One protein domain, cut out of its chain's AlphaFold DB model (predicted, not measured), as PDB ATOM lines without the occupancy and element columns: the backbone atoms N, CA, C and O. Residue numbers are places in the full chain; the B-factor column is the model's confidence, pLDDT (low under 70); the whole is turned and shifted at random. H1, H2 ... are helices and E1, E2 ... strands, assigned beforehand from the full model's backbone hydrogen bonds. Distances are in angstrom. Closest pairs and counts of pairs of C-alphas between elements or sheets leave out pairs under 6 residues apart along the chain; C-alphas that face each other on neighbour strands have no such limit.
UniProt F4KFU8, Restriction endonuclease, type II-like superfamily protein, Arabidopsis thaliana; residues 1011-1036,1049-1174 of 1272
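This is residues 1011 to 1036 and 1049 to 1174 of the 1272 residues of the protein "Restriction endonuclease, type II-like superfamily protein" of Arabidopsis thaliana (UniProt F4KFU8). A small parallel sheet of three strands, E1, E2 and E3, is the middle layer of a three-layer slab, with the long helix H5 covering one face and H3 and H4 covering the other, while H2 packs at the end of the sheet where E1 and E2 finish. H5 runs on well past the beginnings of the strands to the short helix H1, and H6 lies off the sheet beyond E1, touching no helix. The printed part has 152 residues with six named helices and three named strands, in the order H1 E1 H2 H3 E2 H4 E3 H5 H6; the sheet's order is E1 E2 E3, and the class is mixed, helices and strands. The whole is compact, with a radius of gyration of the C-alphas of 17.3 A, yet elongated, spanning 57 by 35 by 33 A.

E1 is residues 1054 to 1060, 20.0 A long, and begins at C-alpha 1054 (-25.248, -24.951, 39.495). E2 is residues 1087 to 1093, 19.2 A, and E3 is residues 1119 to 1123, 12.8 A. H5, residues 1126 to 1147, is 31.0 A long and ends at C-alpha 1147 (-18.184, -34.750, 30.816). H4 is residues 1102 to 1114, 18.1 A; H3 is residues 1072 to 1082, 15.3 A; H2 is residues 1061 to 1069, 12.4 A. H6 is residues 1162 to 1168, 10.0 A, and H1 is residues 1022 to 1025, 5.5 A.

E1 and E2 are parallel at 18 degrees, with N 1059 and O 1091 2.8 A apart, within hydrogen-bond range. E2 and E3 are parallel at 23 degrees, with N 1092 and O 1121 2.8 A apart, also within range. E1, H2 H3, E2 and E2, H4, E3 are strand-helix-strand units, parallel neighbour strands joined through helices, each with a right-handed crossover. H3 runs along the strands over E1 and E2 at a height of 10.9 A over the sheet. H4, on the same face, runs along E3 at a height of 10.5 A. H5 is on the opposite face at 8.9 A. H2 and H4 only just touch, with 3 pairs of C-alphas within 8 A, the closest being those of Arg 1065 and Ile 1105 at 6.5 A; H4 does so with residue 1105 alone. H1 and H5 only just touch, with 3 such pairs, the closest C-alphas being those of Phe 1022 and Lys 1145, 5.8 A apart. Every O i to N i+4 pair is within range in H2, H4, H5 and H6, against 6 of 7 in H3; H1 is too short for one.

The two C-alphas farthest apart, of Gly 1019 and Lys 1100, are 56.8 A apart. Residues 1037 to 1048 are not printed, and C-alphas 1036 and 1049 are 18.5 A apart across this cut. The link from H5 to H6, residues 1148 to 1161, is long. The mean pLDDT of the printed part is 84.7, with residue 1018, residues 1033 to 1036, residues 1148 to 1157 and residue 1173 under 70.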
ATOM      1  N   PRO A1011     -19.928 -32.722  38.976       76.38
ATOM      2  CA  PRO A1011     -21.358 -32.426  38.907       76.38
ATOM      3  C   PRO A1011     -22.176 -33.643  38.472       76.38
ATOM      4  O   PRO A1011     -21.724 -34.453  37.665       76.38
ATOM      5  N   ARG A1012     -23.397 -33.762  38.993       84.12
ATOM      6  CA  ARG A1012     -24.352 -34.784  38.549       84.12
ATOM      7  C   ARG A1012     -24.726 -34.582  37.084       84.12
ATOM      8  O   ARG A1012     -24.811 -33.445  36.623       84.12
ATOM      9  N   LEU A1013     -24.989 -35.683  36.385       81.92
ATOM     10  CA  LEU A1013     -25.497 -35.708  35.011       81.92
ATOM     11  C   LEU A1013     -27.024 -35.898  35.014       81.92
ATOM     12  O   LEU A1013     -27.543 -36.577  35.905       81.92
ATOM     13  N   PRO A1014     -27.774 -35.318  34.063       85.89
ATOM     14  CA  PRO A1014     -29.154 -35.726  33.826       85.89
ATOM     15  C   PRO A1014     -29.202 -37.136  33.190       85.89
ATOM     16  O   PRO A1014     -28.178 -37.612  32.688       85.89
ATOM     17  N   PRO A1015     -30.349 -37.843  33.226       83.91
ATOM     18  CA  PRO A1015     -30.448 -39.222  32.737       83.91
ATOM     19  C   PRO A1015     -30.225 -39.367  31.219       83.91
ATOM     20  O   PRO A1015     -31.118 -39.111  30.420       83.91
ATOM     21  N   LEU A1016     -29.050 -39.858  30.823       77.52
ATOM     22  CA  LEU A1016     -28.720 -40.216  29.436       77.52
ATOM     23  C   LEU A1016     -28.733 -41.735  29.249       77.52
ATOM     24  O   LEU A1016     -28.229 -42.477  30.103       77.52
ATOM     25  N   ARG A1017     -29.259 -42.223  28.121       76.09
ATOM     26  CA  ARG A1017     -29.212 -43.656  27.794       76.09
ATOM     27  C   ARG A1017     -27.807 -44.067  27.334       76.09
ATOM     28  O   ARG A1017     -26.825 -43.317  27.384       76.09
ATOM     29  N   PHE A1018     -27.655 -45.333  26.957       68.36
ATOM     30  CA  PHE A1018     -26.408 -45.800  26.359       68.36
ATOM     31  C   PHE A1018     -26.337 -45.341  24.896       68.36
ATOM     32  O   PHE A1018     -27.203 -45.705  24.107       68.36
ATOM     33  N   GLY A1019     -25.309 -44.560  24.551       70.49
ATOM     34  CA  GLY A1019     -25.063 -44.062  23.190       70.49
ATOM     35  C   GLY A1019     -25.618 -42.669  22.859       70.49
ATOM     36  O   GLY A1019     -25.264 -42.149  21.812       70.49
ATOM     37  N   GLU A1020     -26.430 -42.053  23.722       80.04
ATOM     38  CA  GLU A1020     -26.941 -40.681  23.525       80.04
ATOM     39  C   GLU A1020     -25.904 -39.627  23.956       80.04
ATOM     40  O   GLU A1020     -25.368 -39.711  25.068       80.04
ATOM     41  N   ALA A1021     -25.645 -38.614  23.120       77.99
ATOM     42  CA  ALA A1021     -24.815 -37.472  23.503       77.99
ATOM     43  C   ALA A1021     -25.633 -36.396  24.241       77.99
ATOM     44  O   ALA A1021     -26.803 -36.156  23.947       77.99
ATOM     45  N   PHE A1022     -24.994 -35.678  25.175       84.24
ATOM     46  CA  PHE A1022     -25.650 -34.610  25.950       84.24
ATOM     47  C   PHE A1022     -26.326 -33.555  25.058       84.24
ATOM     48  O   PHE A1022     -27.447 -33.141  25.331       84.24
ATOM     49  N   GLU A1023     -25.654 -33.156  23.977       83.11
ATOM     50  CA  GLU A1023     -26.123 -32.116  23.051       83.11
ATOM     51  C   GLU A1023     -27.199 -32.573  22.054       83.11
ATOM     52  O   GLU A1023     -27.765 -31.734  21.360       83.11
ATOM     53  N   GLU A1024     -27.500 -33.872  21.991       81.19
ATOM     54  CA  GLU A1024     -28.606 -34.423  21.193       81.19
ATOM     55  C   GLU A1024     -29.910 -34.512  22.004       81.19
ATOM     56  O   GLU A1024     -30.996 -34.570  21.426       81.19
ATOM     57  N   VAL A1025     -29.807 -34.535  23.339       83.70
ATOM     58  CA  VAL A1025     -30.930 -34.766  24.266       83.70
ATOM     59  C   VAL A1025     -31.306 -33.514  25.068       83.70
ATOM     60  O   VAL A1025     -32.487 -33.323  25.358       83.70
ATOM     61  N   TYR A1026     -30.339 -32.661  25.435       85.65
ATOM     62  CA  TYR A1026     -30.544 -31.590  26.416       85.65
ATOM     63  C   TYR A1026     -30.076 -30.198  25.964       85.65
ATOM     64  O   TYR A1026     -28.884 -29.934  25.794       85.65
ATOM     65  N   ASP A1027     -31.026 -29.261  25.932       85.17
ATOM     66  CA  ASP A1027     -30.759 -27.821  25.965       85.17
ATOM     67  C   ASP A1027     -30.444 -27.346  27.397       85.17
ATOM     68  O   ASP A1027     -31.075 -27.760  28.371       85.17
ATOM     69  N   VAL A1028     -29.495 -26.412  27.536       86.70
ATOM     70  CA  VAL A1028     -29.120 -25.820  28.835       86.70
ATOM     71  C   VAL A1028     -29.714 -24.419  28.969       86.70
ATOM     72  O   VAL A1028     -29.146 -23.430  28.501       86.70
ATOM     73  N   ILE A1029     -30.858 -24.331  29.650       85.34
ATOM     74  CA  ILE A1029     -31.558 -23.070  29.926       85.34
ATOM     75  C   ILE A1029     -31.158 -22.464  31.280       85.34
ATOM     76  O   ILE A1029     -31.016 -23.162  32.282       85.34
ATOM     77  N   LEU A1030     -31.020 -21.134  31.335       84.65
ATOM     78  CA  LEU A1030     -30.862 -20.399  32.595       84.65
ATOM     79  C   LEU A1030     -32.231 -19.924  33.090       84.65
ATOM     80  O   LEU A1030     -32.746 -18.900  32.636       84.65
ATOM     81  N   ILE A1031     -32.808 -20.647  34.051       79.04
ATOM     82  CA  ILE A1031     -34.049 -20.235  34.713       79.04
ATOM     83  C   ILE A1031     -33.741 -19.076  35.669       79.04
ATOM     84  O   ILE A1031     -33.163 -19.259  36.740       79.04
ATOM     85  N   LEU A1032     -34.143 -17.864  35.285       73.95
ATOM     86  CA  LEU A1032     -34.228 -16.729  36.204       73.95
ATOM     87  C   LEU A1032     -35.463 -16.909  37.102       73.95
ATOM     88  O   LEU A1032     -36.524 -17.293  36.609       73.95
ATOM     89  N   ASP A1033     -35.346 -16.597  38.399       67.19
ATOM     90  CA  ASP A1033     -36.418 -16.748  39.407       67.19
ATOM     91  C   ASP A1033     -37.535 -15.687  39.284       67.19
ATOM     92  O   ASP A1033     -37.912 -14.980  40.221       67.19
ATOM     93  N   ASP A1034     -38.113 -15.604  38.092       54.31
ATOM     94  CA  ASP A1034     -39.319 -14.852  37.788       54.31
ATOM     95  C   ASP A1034     -40.544 -15.744  38.071       54.31
ATOM     96  O   ASP A1034     -41.344 -16.069  37.184       54.31
ATOM     97  N   ARG A1035     -40.722 -16.100  39.360       51.33
ATOM     98  CA  ARG A1035     -41.841 -16.870  39.977       51.33
ATOM     99  C   ARG A1035     -43.249 -16.258  39.793       51.33
ATOM    100  O   ARG A1035     -44.186 -16.502  40.562       51.33
ATOM    101  N   GLU A1036     -43.411 -15.414  38.780       44.00
ATOM    102  CA  GLU A1036     -44.641 -14.748  38.359       44.00
ATOM    103  C   GLU A1036     -44.877 -14.821  36.840       44.00
ATOM    104  O   GLU A1036     -46.030 -14.717  36.418       44.00
ATOM    105  N   GLU A1049     -37.700 -31.671  32.615       86.67
ATOM    106  CA  GLU A1049     -36.759 -30.639  33.070       86.67
ATOM    107  C   GLU A1049     -35.904 -31.142  34.251       86.67
ATOM    108  O   GLU A1049     -36.436 -31.568  35.279       86.67
ATOM    109  N   TYR A1050     -34.573 -31.025  34.150       88.70
ATOM    110  CA  TYR A1050     -33.618 -31.429  35.194       88.70
ATOM    111  C   TYR A1050     -32.783 -30.251  35.706       88.70
ATOM    112  O   TYR A1050     -32.271 -29.444  34.930       88.70
ATOM    113  N   VAL A1051     -32.588 -30.175  37.026       90.57
ATOM    114  CA  VAL A1051     -31.775 -29.125  37.657       90.57
ATOM    115  C   VAL A1051     -30.316 -29.561  37.717       90.57
ATOM    116  O   VAL A1051     -29.944 -30.439  38.496       90.57
ATOM    117  N   LEU A1052     -29.494 -28.907  36.894       92.43
ATOM    118  CA  LEU A1052     -28.038 -29.046  36.888       92.43
ATOM    119  C   LEU A1052     -27.419 -28.592  38.216       92.43
ATOM    120  O   LEU A1052     -28.010 -27.835  38.985       92.43
ATOM    121  N   ASP A1053     -26.177 -29.003  38.467       91.47
ATOM    122  CA  ASP A1053     -25.508 -28.818  39.762       91.47
ATOM    123  C   ASP A1053     -24.978 -27.387  40.034       91.47
ATOM    124  O   ASP A1053     -24.011 -27.204  40.774       91.47
ATOM    125  N   PHE A1054     -25.632 -26.366  39.467       92.88
ATOM    126  CA  PHE A1054     -25.248 -24.951  39.495       92.88
ATOM    127  C   PHE A1054     -26.426 -24.061  39.926       92.88
ATOM    128  O   PHE A1054     -27.506 -24.133  39.344       92.88
ATOM    129  N   ILE A1055     -26.219 -23.171  40.904       93.04
ATOM    130  CA  ILE A1055     -27.228 -22.192  41.351       93.04
ATOM    131  C   ILE A1055     -26.600 -20.815  41.587       93.04
ATOM    132  O   ILE A1055     -25.481 -20.716  42.093       93.04
ATOM    133  N   VAL A1056     -27.317 -19.746  41.220       93.23
ATOM    134  CA  VAL A1056     -26.804 -18.366  41.249       93.23
ATOM    135  C   VAL A1056     -27.728 -17.434  42.037       93.23
ATOM    136  O   VAL A1056     -28.847 -17.160  41.617       93.23
ATOM    137  N   GLU A1057     -27.234 -16.880  43.144       93.82
ATOM    138  CA  GLU A1057     -27.878 -15.776  43.873       93.82
ATOM    139  C   GLU A1057     -27.320 -14.446  43.345       93.82
ATOM    140  O   GLU A1057     -26.124 -14.175  43.470       93.82
ATOM    141  N   ARG A1058     -28.171 -13.599  42.752       94.51
ATOM    142  CA  ARG A1058     -27.807 -12.232  42.335       94.51
ATOM    143  C   ARG A1058     -28.216 -11.228  43.410       94.51
ATOM    144  O   ARG A1058     -29.365 -11.210  43.845       94.51
ATOM    145  N   LYS A1059     -27.297 -10.337  43.781       93.15
ATOM    146  CA  LYS A1059     -27.504  -9.291  44.786       93.15
ATOM    147  C   LYS A1059     -26.950  -7.959  44.309       93.15
ATOM    148  O   LYS A1059     -25.763  -7.863  44.031       93.15
ATOM    149  N   ASN A1060     -27.771  -6.915  44.271       93.24
ATOM    150  CA  ASN A1060     -27.239  -5.557  44.170       93.24
ATOM    151  C   ASN A1060     -26.565  -5.162  45.504       93.24
ATOM    152  O   ASN A1060     -26.984  -5.640  46.561       93.24
ATOM    153  N   VAL A1061     -25.555  -4.290  45.487       93.75
ATOM    154  CA  VAL A1061     -24.898  -3.731  46.688       93.75
ATOM    155  C   VAL A1061     -25.890  -3.196  47.739       93.75
ATOM    156  O   VAL A1061     -25.684  -3.432  48.934       93.75
ATOM    157  N   ASP A1062     -26.993  -2.557  47.338       91.87
ATOM    158  CA  ASP A1062     -28.003  -2.043  48.280       91.87
ATOM    159  C   ASP A1062     -28.943  -3.131  48.829       91.87
ATOM    160  O   ASP A1062     -29.325  -3.093  50.006       91.87
ATOM    161  N   ASP A1063     -29.252  -4.164  48.040       92.25
ATOM    162  CA  ASP A1063     -29.945  -5.364  48.533       92.25
ATOM    163  C   ASP A1063     -29.051  -6.173  49.483       92.25
ATOM    164  O   ASP A1063     -29.518  -6.688  50.502       92.25
ATOM    165  N   MET A1064     -27.753  -6.255  49.182       92.28
ATOM    166  CA  MET A1064     -26.739  -6.908  50.005       92.28
ATOM    167  C   MET A1064     -26.659  -6.207  51.363       92.28
ATOM    168  O   MET A1064     -26.914  -6.834  52.392       92.28
ATOM    169  N   ARG A1065     -26.457  -4.881  51.367       92.26
ATOM    170  CA  ARG A1065     -26.555  -4.024  52.559       92.26
ATOM    171  C   ARG A1065     -27.835  -4.296  53.354       92.26
ATOM    172  O   ARG A1065     -27.767  -4.543  54.556       92.26
ATOM    173  N   SER A1066     -28.991  -4.262  52.693       89.98
ATOM    174  CA  SER A1066     -30.299  -4.443  53.334       89.98
ATOM    175  C   SER A1066     -30.427  -5.816  54.001       89.98
ATOM    176  O   SER A1066     -30.748  -5.895  55.184       89.98
ATOM    177  N   SER A1067     -30.085  -6.888  53.279       91.84
ATOM    178  CA  SER A1067     -30.125  -8.270  53.780       91.84
ATOM    179  C   SER A1067     -29.133  -8.563  54.913       91.84
ATOM    180  O   SER A1067     -29.393  -9.437  55.742       91.84
ATOM    181  N   ILE A1068     -28.012  -7.835  54.983       89.52
ATOM    182  CA  ILE A1068     -27.098  -7.872  56.134       89.52
ATOM    183  C   ILE A1068     -27.764  -7.196  57.343       89.52
ATOM    184  O   ILE A1068     -27.800  -7.786  58.422       89.52
ATOM    185  N   MET A1069     -28.332  -5.994  57.169       86.88
ATOM    186  CA  MET A1069     -28.960  -5.227  58.258       86.88
ATOM    187  C   MET A1069     -30.206  -5.911  58.849       86.88
ATOM    188  O   MET A1069     -30.427  -5.837  60.056       86.88
ATOM    189  N   ASP A1070     -31.014  -6.588  58.027       83.80
ATOM    190  CA  ASP A1070     -32.241  -7.277  58.462       83.80
ATOM    191  C   ASP A1070     -32.057  -8.779  58.770       83.80
ATOM    192  O   ASP A1070     -33.024  -9.487  59.050       83.80
ATOM    193  N   ASN A1071     -30.807  -9.258  58.786       78.37
ATOM    194  CA  ASN A1071     -30.393 -10.649  59.018       78.37
ATOM    195  C   ASN A1071     -30.865 -11.695  57.982       78.37
ATOM    196  O   ASN A1071     -30.501 -12.868  58.128       78.37
ATOM    197  N   ARG A1072     -31.589 -11.333  56.906       87.50
ATOM    198  CA  ARG A1072     -31.978 -12.298  55.851       87.50
ATOM    199  C   ARG A1072     -30.779 -12.938  55.152       87.50
ATOM    200  O   ARG A1072     -30.882 -14.079  54.721       87.50
ATOM    201  N   TYR A1073     -29.648 -12.242  55.068       88.99
ATOM    202  CA  TYR A1073     -28.439 -12.682  54.365       88.99
ATOM    203  C   TYR A1073     -27.941 -14.075  54.797       88.99
ATOM    204  O   TYR A1073     -27.702 -14.937  53.952       88.99
ATOM    205  N   LYS A1074     -27.846 -14.345  56.108       86.90
ATOM    206  CA  LYS A1074     -27.439 -15.672  56.623       86.90
ATOM    207  C   LYS A1074     -28.482 -16.748  56.305       86.90
ATOM    208  O   LYS A1074     -28.148 -17.863  55.923       86.90
ATOM    209  N   ASP A1075     -29.751 -16.379  56.443       82.23
ATOM    210  CA  ASP A1075     -30.917 -17.242  56.259       82.23
ATOM    211  C   ASP A1075     -31.147 -17.625  54.780       82.23
ATOM    212  O   ASP A1075     -31.681 -18.692  54.481       82.23
ATOM    213  N   GLN A1076     -30.712 -16.774  53.846       86.71
ATOM    214  CA  GLN A1076     -30.699 -17.036  52.404       86.71
ATOM    215  C   GLN A1076     -29.586 -18.024  52.031       86.71
ATOM    216  O   GLN A1076     -29.866 -19.055  51.421       86.71
ATOM    217  N   LYS A1077     -28.346 -17.776  52.471       90.03
ATOM    218  CA  LYS A1077     -27.200 -18.656  52.179       90.03
ATOM    219  C   LYS A1077     -27.360 -20.065  52.750       90.03
ATOM    220  O   LYS A1077     -27.090 -21.029  52.042       90.03
ATOM    221  N   LEU A1078     -27.891 -20.194  53.970       86.48
ATOM    222  CA  LEU A1078     -28.176 -21.498  54.578       86.48
ATOM    223  C   LEU A1078     -29.153 -22.334  53.732       86.48
ATOM    224  O   LEU A1078     -28.985 -23.545  53.623       86.48
ATOM    225  N   ARG A1079     -30.149 -21.705  53.093       86.52
ATOM    226  CA  ARG A1079     -31.082 -22.395  52.184       86.52
ATOM    227  C   ARG A1079     -30.422 -22.808  50.869       86.52
ATOM    228  O   ARG A1079     -30.696 -23.902  50.391       86.52
ATOM    229  N   LEU A1080     -29.520 -21.986  50.328       91.09
ATOM    230  CA  LEU A1080     -28.719 -22.347  49.151       91.09
ATOM    231  C   LEU A1080     -27.803 -23.544  49.454       91.09
ATOM    232  O   LEU A1080     -27.809 -24.506  48.696       91.09
ATOM    233  N   GLN A1081     -27.126 -23.562  50.605       88.68
ATOM    234  CA  GLN A1081     -26.328 -24.711  51.057       88.68
ATOM    235  C   GLN A1081     -27.186 -25.968  51.303       88.68
ATOM    236  O   GLN A1081     -26.805 -27.064  50.900       88.68
ATOM    237  N   ARG A1082     -28.376 -25.827  51.907       86.42
ATOM    238  CA  ARG A1082     -29.310 -26.949  52.140       86.42
ATOM    239  C   ARG A1082     -29.951 -27.508  50.865       86.42
ATOM    240  O   ARG A1082     -30.457 -28.623  50.908       86.42
ATOM    241  N   SER A1083     -29.929 -26.779  49.747       88.49
ATOM    242  CA  SER A1083     -30.572 -27.192  48.484       88.49
ATOM    243  C   SER A1083     -30.031 -28.503  47.895       88.49
ATOM    244  O   SER A1083     -30.728 -29.177  47.129       88.49
ATOM    245  N   GLY A1084     -28.799 -28.870  48.261       85.39
ATOM    246  CA  GLY A1084     -28.092 -30.023  47.711       85.39
ATOM    247  C   GLY A1084     -27.543 -29.794  46.302       85.39
ATOM    248  O   GLY A1084     -27.261 -30.774  45.620       85.39
ATOM    249  N   ILE A1085     -27.426 -28.542  45.849       90.55
ATOM    250  CA  ILE A1085     -26.734 -28.153  44.611       90.55
ATOM    251  C   ILE A1085     -25.236 -27.974  44.896       90.55
ATOM    252  O   ILE A1085     -24.875 -27.274  45.842       90.55
ATOM    253  N   LYS A1086     -24.357 -28.596  44.097       88.78
ATOM    254  CA  LYS A1086     -22.906 -28.627  44.368       88.78
ATOM    255  C   LYS A1086     -22.203 -27.281  44.160       88.78
ATOM    256  O   LYS A1086     -21.325 -26.939  44.949       88.78
ATOM    257  N   LYS A1087     -22.543 -26.518  43.112       92.28
ATOM    258  CA  LYS A1087     -21.851 -25.271  42.747       92.28
ATOM    259  C   LYS A1087     -22.706 -24.043  43.064       92.28
ATOM    260  O   LYS A1087     -23.595 -23.663  42.302       92.28
ATOM    261  N   LEU A1088     -22.413 -23.419  44.203       94.31
ATOM    262  CA  LEU A1088     -23.086 -22.212  44.684       94.31
ATOM    263  C   LEU A1088     -22.345 -20.962  44.181       94.31
ATOM    264  O   LEU A1088     -21.164 -20.786  44.471       94.31
ATOM    265  N   ILE A1089     -23.025 -20.083  43.445       94.69
ATOM    266  CA  ILE A1089     -22.453 -18.848  42.882       94.69
ATOM    267  C   ILE A1089     -23.192 -17.636  43.464       94.69
ATOM    268  O   ILE A1089     -24.421 -17.629  43.552       94.69
ATOM    269  N   TYR A1090     -22.453 -16.596  43.848       95.19
ATOM    270  CA  TYR A1090     -22.998 -15.356  44.403       95.19
ATOM    271  C   TYR A1090     -22.550 -14.167  43.542       95.19
ATOM    272  O   TYR A1090     -21.389 -13.766  43.601       95.19
ATOM    273  N   ILE A1091     -23.449 -13.597  42.734       95.15
ATOM    274  CA  ILE A1091     -23.155 -12.407  41.919       95.15
ATOM    275  C   ILE A1091     -23.493 -11.152  42.724       95.15
ATOM    276  O   ILE A1091     -24.666 -10.877  42.979       95.15
ATOM    277  N   LEU A1092     -22.476 -10.371  43.082       95.28
ATOM    278  CA  LEU A1092     -22.627  -9.031  43.640       95.28
ATOM    279  C   LEU A1092     -22.548  -7.981  42.526       95.28
ATOM    280  O   LEU A1092     -21.504  -7.820  41.899       95.28
ATOM    281  N   GLU A1093     -23.639  -7.254  42.316       95.06
ATOM    282  CA  GLU A1093     -23.789  -6.238  41.277       95.06
ATOM    283  C   GLU A1093     -23.707  -4.816  41.856       95.06
ATOM    284  O   GLU A1093     -24.440  -4.464  42.788       95.06
ATOM    285  N   GLY A1094     -22.847  -3.989  41.265       93.02
ATOM    286  CA  GLY A1094     -22.510  -2.641  41.720       93.02
ATOM    287  C   GLY A1094     -21.222  -2.597  42.548       93.02
ATOM    288  O   GLY A1094     -20.738  -3.610  43.053       93.02
ATOM    289  N   ASP A1095     -20.659  -1.400  42.704       90.42
ATOM    290  CA  ASP A1095     -19.417  -1.172  43.449       90.42
ATOM    291  C   ASP A1095     -19.667  -1.065  44.972       90.42
ATOM    292  O   ASP A1095     -20.314  -0.116  45.429       90.42
ATOM    293  N   PRO A1096     -19.119  -1.976  45.807       89.57
ATOM    294  CA  PRO A1096     -19.284  -1.917  47.258       89.57
ATOM    295  C   PRO A1096     -18.726  -0.643  47.898       89.57
ATOM    296  O   PRO A1096     -19.192  -0.266  48.974       89.57
ATOM    297  N   ASN A1097     -17.736   0.010  47.274       90.37
ATOM    298  CA  ASN A1097     -17.092   1.212  47.810       90.37
ATOM    299  C   ASN A1097     -18.040   2.422  47.849       90.37
ATOM    300  O   ASN A1097     -17.856   3.308  48.679       90.37
ATOM    301  N   GLN A1098     -19.080   2.440  47.008       87.02
ATOM    302  CA  GLN A1098     -20.067   3.526  46.954       87.02
ATOM    303  C   GLN A1098     -21.072   3.473  48.120       87.02
ATOM    304  O   GLN A1098     -21.745   4.463  48.415       87.02
ATOM    305  N   SER A1099     -21.169   2.344  48.833       86.08
ATOM    306  CA  SER A1099     -22.066   2.212  49.981       86.08
ATOM    307  C   SER A1099     -21.392   2.651  51.283       86.08
ATOM    308  O   SER A1099     -20.289   2.216  51.607       86.08
ATOM    309  N   LYS A1100     -22.119   3.386  52.141       85.12
ATOM    310  CA  LYS A1100     -21.664   3.813  53.493       85.12
ATOM    311  C   LYS A1100     -21.370   2.660  54.481       85.12
ATOM    312  O   LYS A1100     -21.226   2.896  55.673       85.12
ATOM    313  N   THR A1101     -21.403   1.415  54.017       85.82
ATOM    314  CA  THR A1101     -21.126   0.173  54.758       85.82
ATOM    315  C   THR A1101     -20.244  -0.767  53.923       85.82
ATOM    316  O   THR A1101     -20.375  -1.987  54.003       85.82
ATOM    317  N   ALA A1102     -19.364  -0.206  53.084       90.11
ATOM    318  CA  ALA A1102     -18.462  -0.946  52.201       90.11
ATOM    319  C   ALA A1102     -17.699  -2.063  52.933       90.11
ATOM    320  O   ALA A1102     -17.603  -3.178  52.427       90.11
ATOM    321  N   GLU A1103     -17.209  -1.796  54.145       88.99
ATOM    322  CA  GLU A1103     -16.476  -2.758  54.977       88.99
ATOM    323  C   GLU A1103     -17.304  -3.998  55.328       88.99
ATOM    324  O   GLU A1103     -16.825  -5.119  55.154       88.99
ATOM    325  N   SER A1104     -18.559  -3.838  55.764       90.42
ATOM    326  CA  SER A1104     -19.407  -4.986  56.110       90.42
ATOM    327  C   SER A1104     -19.828  -5.779  54.875       90.42
ATOM    328  O   SER A1104     -19.996  -6.990  54.970       90.42
ATOM    329  N   ILE A1105     -19.965  -5.126  53.715       93.08
ATOM    330  CA  ILE A1105     -20.263  -5.791  52.437       93.08
ATOM    331  C   ILE A1105     -19.040  -6.584  51.957       93.08
ATOM    332  O   ILE A1105     -19.169  -7.768  51.663       93.08
ATOM    333  N   LYS A1106     -17.841  -5.983  51.965       92.71
ATOM    334  CA  LYS A1106     -16.571  -6.672  51.665       92.71
ATOM    335  C   LYS A1106     -16.351  -7.864  52.602       92.71
ATOM    336  O   LYS A1106     -16.062  -8.958  52.129       92.71
ATOM    337  N   THR A1107     -16.550  -7.671  53.908       90.81
ATOM    338  CA  THR A1107     -16.443  -8.732  54.925       90.81
ATOM    339  C   THR A1107     -17.429  -9.862  54.645       90.81
ATOM    340  O   THR A1107     -17.031 -11.020  54.617       90.81
ATOM    341  N   ALA A1108     -18.697  -9.537  54.373       92.31
ATOM    342  CA  ALA A1108     -19.717 -10.515  54.010       92.31
ATOM    343  C   ALA A1108     -19.295 -11.338  52.776       92.31
ATOM    344  O   ALA A1108     -19.258 -12.567  52.846       92.31
ATOM    345  N   CYS A1109     -18.873 -10.680  51.692       92.43
ATOM    346  CA  CYS A1109     -18.339 -11.350  50.506       92.43
ATOM    347  C   CYS A1109     -17.185 -12.302  50.838       92.43
ATOM    348  O   CYS A1109     -17.291 -13.482  50.519       92.43
ATOM    349  N   PHE A1110     -16.149 -11.846  51.550       91.26
ATOM    350  CA  PHE A1110     -15.027 -12.710  51.932       91.26
ATOM    351  C   PHE A1110     -15.449 -13.882  52.831       91.26
ATOM    352  O   PHE A1110     -14.928 -14.981  52.668       91.26
ATOM    353  N   THR A1111     -16.418 -13.708  53.741       87.79
ATOM    354  CA  THR A1111     -16.940 -14.842  54.529       87.79
ATOM    355  C   THR A1111     -17.694 -15.857  53.668       87.79
ATOM    356  O   THR A1111     -17.579 -17.053  53.910       87.79
ATOM    357  N   THR A1112     -18.415 -15.404  52.642       91.67
ATOM    358  CA  THR A1112     -19.157 -16.285  51.728       91.67
ATOM    359  C   THR A1112     -18.256 -17.011  50.735       91.67
ATOM    360  O   THR A1112     -18.489 -18.180  50.438       91.67
ATOM    361  N   GLU A1113     -17.183 -16.355  50.308       92.12
ATOM    362  CA  GLU A1113     -16.135 -16.921  49.462       92.12
ATOM    363  C   GLU A1113     -15.299 -17.965  50.229       92.12
ATOM    364  O   GLU A1113     -15.223 -19.124  49.831       92.12
ATOM    365  N   ILE A1114     -14.727 -17.581  51.378       85.45
ATOM    366  CA  ILE A1114     -13.687 -18.362  52.067       85.45
ATOM    367  C   ILE A1114     -14.261 -19.367  53.080       85.45
ATOM    368  O   ILE A1114     -13.740 -20.474  53.193       85.45
ATOM    369  N   LEU A1115     -15.302 -19.006  53.844       79.48
ATOM    370  CA  LEU A1115     -15.811 -19.849  54.943       79.48
ATOM    371  C   LEU A1115     -17.009 -20.720  54.544       79.48
ATOM    372  O   LEU A1115     -17.299 -21.704  55.218       79.48
ATOM    373  N   GLU A1116     -17.736 -20.338  53.493       86.45
ATOM    374  CA  GLU A1116     -19.004 -20.975  53.105       86.45
ATOM    375  C   GLU A1116     -18.959 -21.650  51.723       86.45
ATOM    376  O   GLU A1116     -19.899 -22.372  51.387       86.45
ATOM    377  N   GLY A1117     -17.879 -21.448  50.954       85.53
ATOM    378  CA  GLY A1117     -17.590 -22.169  49.709       85.53
ATOM    379  C   GLY A1117     -18.357 -21.705  48.464       85.53
ATOM    380  O   GLY A1117     -18.538 -22.504  47.548       85.53
ATOM    381  N   PHE A1118     -18.830 -20.455  48.422       93.79
ATOM    382  CA  PHE A1118     -19.510 -19.889  47.250       93.79
ATOM    383  C   PHE A1118     -18.521 -19.184  46.309       93.79
ATOM    384  O   PHE A1118     -17.659 -18.430  46.757       93.79
ATOM    385  N   ASP A1119     -18.734 -19.288  44.999       94.09
ATOM    386  CA  ASP A1119     -18.017 -18.470  44.015       94.09
ATOM    387  C   ASP A1119     -18.572 -17.037  44.028       94.09
ATOM    388  O   ASP A1119     -19.628 -16.763  43.446       94.09
ATOM    389  N   VAL A1120     -17.878 -16.104  44.690       94.28
ATOM    390  CA  VAL A1120     -18.297 -14.694  44.758       94.28
ATOM    391  C   VAL A1120     -17.810 -13.923  43.530       94.28
ATOM    392  O   VAL A1120     -16.689 -13.425  43.466       94.28
ATOM    393  N   VAL A1121     -18.697 -13.778  42.552       94.21
ATOM    394  CA  VAL A1121     -18.472 -12.989  41.336       94.21
ATOM    395  C   VAL A1121     -18.913 -11.548  41.585       94.21
ATOM    396  O   VAL A1121     -19.988 -11.311  42.129       94.21
ATOM    397  N   ARG A1122     -18.114 -10.565  41.166       93.68
ATOM    398  CA  ARG A1122     -18.473  -9.139  41.235       93.68
ATOM    399  C   ARG A1122     -18.700  -8.609  39.821       93.68
ATOM    400  O   ARG A1122     -17.935  -8.958  38.927       93.68
ATOM    401  N   THR A1123     -19.733  -7.797  39.628       95.13
ATOM    402  CA  THR A1123     -20.059  -7.125  38.360       95.13
ATOM    403  C   THR A1123     -20.379  -5.658  38.628       95.13
ATOM    404  O   THR A1123     -20.960  -5.312  39.652       95.13
ATOM    405  N   ASN A1124     -20.010  -4.760  37.718       91.31
ATOM    406  CA  ASN A1124     -20.177  -3.317  37.905       91.31
ATOM    407  C   ASN A1124     -21.633  -2.856  37.703       91.31
ATOM    408  O   ASN A1124     -22.027  -1.804  38.202       91.31
ATOM    409  N   GLY A1125     -22.448  -3.646  36.996       89.34
ATOM    410  CA  GLY A1125     -23.858  -3.362  36.736       89.34
ATOM    411  C   GLY A1125     -24.524  -4.413  35.844       89.34
ATOM    412  O   GLY A1125     -23.874  -5.343  35.362       89.34
ATOM    413  N   LEU A1126     -25.827  -4.244  35.599       90.92
ATOM    414  CA  LEU A1126     -26.686  -5.233  34.933       90.92
ATOM    415  C   LEU A1126     -26.150  -5.738  33.580       90.92
ATOM    416  O   LEU A1126     -26.218  -6.936  33.325       90.92
ATOM    417  N   GLY A1127     -25.592  -4.872  32.727       92.38
ATOM    418  CA  GLY A1127     -25.053  -5.285  31.420       92.38
ATOM    419  C   GLY A1127     -23.879  -6.268  31.529       92.38
ATOM    420  O   GLY A1127     -23.780  -7.220  30.756       92.38
ATOM    421  N   GLU A1128     -23.026  -6.103  32.543       94.23
ATOM    422  CA  GLU A1128     -21.958  -7.061  32.837       94.23
ATOM    423  C   GLU A1128     -22.516  -8.344  33.464       94.23
ATOM    424  O   GLU A1128     -22.083  -9.433  33.098       94.23
ATOM    425  N   THR A1129     -23.527  -8.242  34.334       93.87
ATOM    426  CA  THR A1129     -24.239  -9.407  34.885       93.87
ATOM    427  C   THR A1129     -24.882 -10.261  33.786       93.87
ATOM    428  O   THR A1129     -24.710 -11.479  33.784       93.87
ATOM    429  N   LEU A1130     -25.549  -9.643  32.804       93.42
ATOM    430  CA  LEU A1130     -26.129 -10.327  31.640       93.42
ATOM    431  C   LEU A1130     -25.052 -10.998  30.775       93.42
ATOM    432  O   LEU A1130     -25.183 -12.170  30.421       93.42
ATOM    433  N   ARG A1131     -23.945 -10.298  30.494       93.74
ATOM    434  CA  ARG A1131     -22.801 -10.873  29.768       93.74
ATOM    435  C   ARG A1131     -22.183 -12.053  30.529       93.74
ATOM    436  O   ARG A1131     -21.857 -13.075  29.927       93.74
ATOM    437  N   LYS A1132     -22.078 -11.951  31.859       93.18
ATOM    438  CA  LYS A1132     -21.578 -13.020  32.730       93.18
ATOM    439  C   LYS A1132     -22.514 -14.227  32.749       93.18
ATOM    440  O   LYS A1132     -22.005 -15.342  32.707       93.18
ATOM    441  N   TYR A1133     -23.837 -14.034  32.738       93.41
ATOM    442  CA  TYR A1133     -24.797 -15.127  32.548       93.41
ATOM    443  C   TYR A1133     -24.589 -15.836  31.204       93.41
ATOM    444  O   TYR A1133     -24.449 -17.054  31.194       93.41
ATOM    445  N   GLY A1134     -24.474 -15.098  30.093       92.00
ATOM    446  CA  GLY A1134     -24.216 -15.692  28.774       92.00
ATOM    447  C   GLY A1134     -22.937 -16.542  28.733       92.00
ATOM    448  O   GLY A1134     -22.951 -17.668  28.234       92.00
ATOM    449  N   TYR A1135     -21.844 -16.051  29.331       93.40
ATOM    450  CA  TYR A1135     -20.610 -16.833  29.469       93.40
ATOM    451  C   TYR A1135     -20.762 -18.044  30.404       93.40
ATOM    452  O   TYR A1135     -20.238 -19.109  30.081       93.40
ATOM    453  N   LEU A1136     -21.471 -17.916  31.533       92.77
ATOM    454  CA  LEU A1136     -21.714 -19.026  32.463       92.77
ATOM    455  C   LEU A1136     -22.527 -20.141  31.798       92.77
ATOM    456  O   LEU A1136     -22.078 -21.281  31.812       92.77
ATOM    457  N   THR A1137     -23.652 -19.826  31.148       91.99
ATOM    458  CA  THR A1137     -24.482 -20.814  30.439       91.99
ATOM    459  C   THR A1137     -23.682 -21.532  29.352       91.99
ATOM    460  O   THR A1137     -23.668 -22.762  29.317       91.99
ATOM    461  N   LYS A1138     -22.928 -20.793  28.520       91.48
ATOM    462  CA  LYS A1138     -22.066 -21.393  27.487       91.48
ATOM    463  C   LYS A1138     -20.977 -22.294  28.083       91.48
ATOM    464  O   LYS A1138     -20.737 -23.377  27.555       91.48
ATOM    465  N   SER A1139     -20.358 -21.882  29.191       91.70
ATOM    466  CA  SER A1139     -19.325 -22.675  29.878       91.70
ATOM    467  C   SER A1139     -19.900 -23.940  30.523       91.70
ATOM    468  O   SER A1139     -19.269 -24.987  30.458       91.70
ATOM    469  N   ILE A1140     -21.102 -23.872  31.108       91.22
ATOM    470  CA  ILE A1140     -21.798 -25.024  31.707       91.22
ATOM    471  C   ILE A1140     -22.200 -26.030  30.620       91.22
ATOM    472  O   ILE A1140     -21.949 -27.223  30.778       91.22
ATOM    473  N   TYR A1141     -22.740 -25.562  29.491       89.94
ATOM    474  CA  TYR A1141     -23.043 -26.405  28.329       89.94
ATOM    475  C   TYR A1141     -21.785 -27.104  27.783       89.94
ATOM    476  O   TYR A1141     -21.771 -28.323  27.623       89.94
ATOM    477  N   GLN A1142     -20.689 -26.362  27.578       88.73
ATOM    478  CA  GLN A1142     -19.409 -26.933  27.137       88.73
ATOM    479  C   GLN A1142     -18.821 -27.923  28.156       88.73
ATOM    480  O   GLN A1142     -18.282 -28.958  27.762       88.73
ATOM    481  N   TYR A1143     -18.961 -27.645  29.455       87.25
ATOM    482  CA  TYR A1143     -18.531 -28.544  30.523       87.25
ATOM    483  C   TYR A1143     -19.300 -29.871  30.483       87.25
ATOM    484  O   TYR A1143     -18.681 -30.932  30.421       87.25
ATOM    485  N   TYR A1144     -20.634 -29.830  30.428       85.62
ATOM    486  CA  TYR A1144     -21.453 -31.041  30.346       85.62
ATOM    487  C   TYR A1144     -21.243 -31.825  29.046       85.62
ATOM    488  O   TYR A1144     -21.123 -33.049  29.098       85.62
ATOM    489  N   LYS A1145     -21.067 -31.138  27.907       84.13
ATOM    490  CA  LYS A1145     -20.634 -31.763  26.648       84.13
ATOM    491  C   LYS A1145     -19.303 -32.511  26.804       84.13
ATOM    492  O   LYS A1145     -19.155 -33.597  26.254       84.13
ATOM    493  N   SER A1146     -18.338 -31.961  27.545       81.85
ATOM    494  CA  SER A1146     -17.057 -32.642  27.785       81.85
ATOM    495  C   SER A1146     -17.172 -33.835  28.743       81.85
ATOM    496  O   SER A1146     -16.497 -34.838  28.537       81.85
ATOM    497  N   LEU A1147     -18.058 -33.757  29.744       76.42
ATOM    498  CA  LEU A1147     -18.184 -34.750  30.816       76.42
ATOM    499  C   LEU A1147     -18.754 -36.099  30.341       76.42
ATOM    500  O   LEU A1147     -18.430 -37.130  30.917       76.42
ATOM    501  N   VAL A1148     -19.577 -36.107  29.288       67.37
ATOM    502  CA  VAL A1148     -20.177 -37.339  28.729       67.37
ATOM    503  C   VAL A1148     -19.203 -38.132  27.844       67.37
ATOM    504  O   VAL A1148     -19.431 -39.314  27.599       67.37
ATOM    505  N   ASN A1149     -18.090 -37.521  27.426       60.05
ATOM    506  CA  ASN A1149     -17.051 -38.167  26.613       60.05
ATOM    507  C   ASN A1149     -15.970 -38.888  27.447       60.05
ATOM    508  O   ASN A1149     -15.035 -39.442  26.872       60.05
ATOM    509  N   ASP A1150     -16.058 -38.860  28.781       57.98
ATOM    510  CA  ASP A1150     -15.182 -39.617  29.684       57.98
ATOM    511  C   ASP A1150     -15.909 -40.911  30.101       57.98
ATOM    512  O   ASP A1150     -16.976 -40.865  30.714       57.98
ATOM    513  N   ASP A1151     -15.344 -42.077  29.763       50.93
ATOM    514  CA  ASP A1151     -15.964 -43.412  29.914       50.93
ATOM    515  C   ASP A1151     -16.257 -43.835  31.373       50.93
ATOM    516  O   ASP A1151     -16.741 -44.940  31.642       50.93
ATOM    517  N   GLN A1152     -15.988 -42.969  32.351       52.31
ATOM    518  CA  GLN A1152     -16.164 -43.209  33.781       52.31
ATOM    519  C   GLN A1152     -17.637 -43.170  34.231       52.31
ATOM    520  O   GLN A1152     -18.015 -42.458  35.161       52.31
ATOM    521  N   ARG A1153     -18.468 -44.051  33.651       52.51
ATOM    522  CA  ARG A1153     -19.861 -44.357  34.047       52.51
ATOM    523  C   ARG A1153     -19.979 -45.046  35.431       52.51
ATOM    524  O   ARG A1153     -20.822 -45.920  35.633       52.51
ATOM    525  N   LYS A1154     -19.167 -44.652  36.423       50.55
ATOM    526  CA  LYS A1154     -19.318 -45.032  37.842       50.55
ATOM    527  C   LYS A1154     -20.477 -44.252  38.478       50.55
ATOM    528  O   LYS A1154     -20.238 -43.296  39.203       50.55
ATOM    529  N   VAL A1155     -21.709 -44.676  38.169       48.43
ATOM    530  CA  VAL A1155     -22.988 -44.352  38.846       48.43
ATOM    531  C   VAL A1155     -22.955 -43.046  39.658       48.43
ATOM    532  O   VAL A1155     -22.985 -43.052  40.887       48.43
ATOM    533  N   ALA A1156     -22.868 -41.912  38.961       53.73
ATOM    534  CA  ALA A1156     -23.127 -40.621  39.582       53.73
ATOM    535  C   ALA A1156     -24.636 -40.495  39.845       53.73
ATOM    536  O   ALA A1156     -25.435 -40.904  39.000       53.73
ATOM    537  N   ASP A1157     -25.021 -39.907  40.982       65.54
ATOM    538  CA  ASP A1157     -26.418 -39.543  41.240       65.54
ATOM    539  C   ASP A1157     -26.974 -38.744  40.051       65.54
ATOM    540  O   ASP A1157     -26.310 -37.832  39.548       65.54
ATOM    541  N   SER A1158     -28.192 -39.044  39.603       77.36
ATOM    542  CA  SER A1158     -28.820 -38.248  38.550       77.36
ATOM    543  C   SER A1158     -29.155 -36.843  39.056       77.36
ATOM    544  O   SER A1158     -29.463 -36.641  40.236       77.36
ATOM    545  N   CYS A1159     -29.163 -35.858  38.156       85.47
ATOM    546  CA  CYS A1159     -29.778 -34.564  38.447       85.47
ATOM    547  C   CYS A1159     -31.238 -34.773  38.903       85.47
ATOM    548  O   CYS A1159     -31.939 -35.601  38.315       85.47
ATOM    549  N   PRO A1160     -31.719 -34.056  39.934       87.85
ATOM    550  CA  PRO A1160     -33.133 -34.079  40.293       87.85
ATOM    551  C   PRO A1160     -33.966 -33.407  39.195       87.85
ATOM    552  O   PRO A1160     -33.476 -32.494  38.523       87.85
ATOM    553  N   SER A1161     -35.234 -33.802  39.047       88.15
ATOM    554  CA  SER A1161     -36.158 -33.040  38.202       88.15
ATOM    555  C   SER A1161     -36.388 -31.634  38.778       88.15
ATOM    556  O   SER A1161     -36.183 -31.386  39.976       88.15
ATOM    557  N   TYR A1162     -36.818 -30.699  37.933       86.83
ATOM    558  CA  TYR A1162     -37.180 -29.351  38.365       86.83
ATOM    559  C   TYR A1162     -38.346 -29.370  39.360       86.83
ATOM    560  O   TYR A1162     -38.269 -28.706  40.397       86.83
ATOM    561  N   ASP A1163     -39.357 -30.216  39.141       83.25
ATOM    562  CA  ASP A1163     -40.461 -30.390  40.088       83.25
ATOM    563  C   ASP A1163     -39.996 -30.992  41.426       83.25
ATOM    564  O   ASP A1163     -40.363 -30.467  42.478       83.25
ATOM    565  N   ASP A1164     -39.129 -32.014  41.440       85.68
ATOM    566  CA  ASP A1164     -38.567 -32.569  42.687       85.68
ATOM    567  C   ASP A1164     -37.702 -31.549  43.439       85.68
ATOM    568  O   ASP A1164     -37.584 -31.585  44.668       85.68
ATOM    569  N   PHE A1165     -37.040 -30.640  42.721       86.86
ATOM    570  CA  PHE A1165     -36.288 -29.541  43.314       86.86
ATOM    571  C   PHE A1165     -37.218 -28.478  43.917       86.86
ATOM    572  O   PHE A1165     -37.053 -28.103  45.082       86.86
ATOM    573  N   VAL A1166     -38.238 -28.045  43.173       84.19
ATOM    574  CA  VAL A1166     -39.232 -27.061  43.624       84.19
ATOM    575  C   VAL A1166     -40.059 -27.593  44.799       84.19
ATOM    576  O   VAL A1166     -40.276 -26.855  45.760       84.19
ATOM    577  N   GLN A1167     -40.447 -28.871  44.795       82.18
ATOM    578  CA  GLN A1167     -41.179 -29.509  45.898       82.18
ATOM    579  C   GLN A1167     -40.351 -29.615  47.188       82.18
ATOM    580  O   GLN A1167     -40.908 -29.494  48.278       82.18
ATOM    581  N   ARG A1168     -39.021 -29.769  47.095       83.81
ATOM    582  CA  ARG A1168     -38.117 -29.757  48.263       83.81
ATOM    583  C   ARG A1168     -37.778 -28.350  48.766       83.81
ATOM    584  O   ARG A1168     -37.419 -28.202  49.932       83.81
ATOM    585  N   CYS A1169     -37.899 -27.309  47.939       82.63
ATOM    586  CA  CYS A1169     -37.528 -25.935  48.312       82.63
ATOM    587  C   CYS A1169     -38.214 -25.372  49.584       82.63
ATOM    588  O   CYS A1169     -37.529 -24.688  50.351       82.63
ATOM    589  N   PRO A1170     -39.510 -25.632  49.870       78.77
ATOM    590  CA  PRO A1170     -40.145 -25.262  51.139       78.77
ATOM    591  C   PRO A1170     -39.459 -25.871  52.371       78.77
ATOM    592  O   PRO A1170     -39.345 -25.215  53.409       78.77
ATOM    593  N   ASP A1171     -38.950 -27.097  52.244       76.89
ATOM    594  CA  ASP A1171     -38.395 -27.871  53.353       76.89
ATOM    595  C   ASP A1171     -36.974 -27.435  53.722       76.89
ATOM    596  O   ASP A1171     -36.567 -27.579  54.872       76.89
ATOM    597  N   LEU A1172     -36.263 -26.765  52.810       76.41
ATOM    598  CA  LEU A1172     -34.953 -26.149  53.077       76.41
ATOM    599  C   LEU A1172     -35.006 -25.082  54.186       76.41
ATOM    600  O   LEU A1172     -33.983 -24.764  54.793       76.41
ATOM    601  N   GLY A1173     -36.190 -24.501  54.422       68.27
ATOM    602  CA  GLY A1173     -36.458 -23.553  55.504       68.27
ATOM    603  C   GLY A1173     -36.978 -24.188  56.799       68.27
ATOM    604  O   GLY A1173     -37.118 -23.470  57.791       68.27
ATOM    605  N   LYS A1174     -37.273 -25.497  56.819       73.36
ATOM    606  CA  LYS A1174     -37.661 -26.209  58.044       73.36
ATOM    607  C   LYS A1174     -36.437 -26.403  58.942       73.36
ATOM    608  O   LYS A1174     -35.307 -26.563  58.480       73.36
TER     609      LYS A1174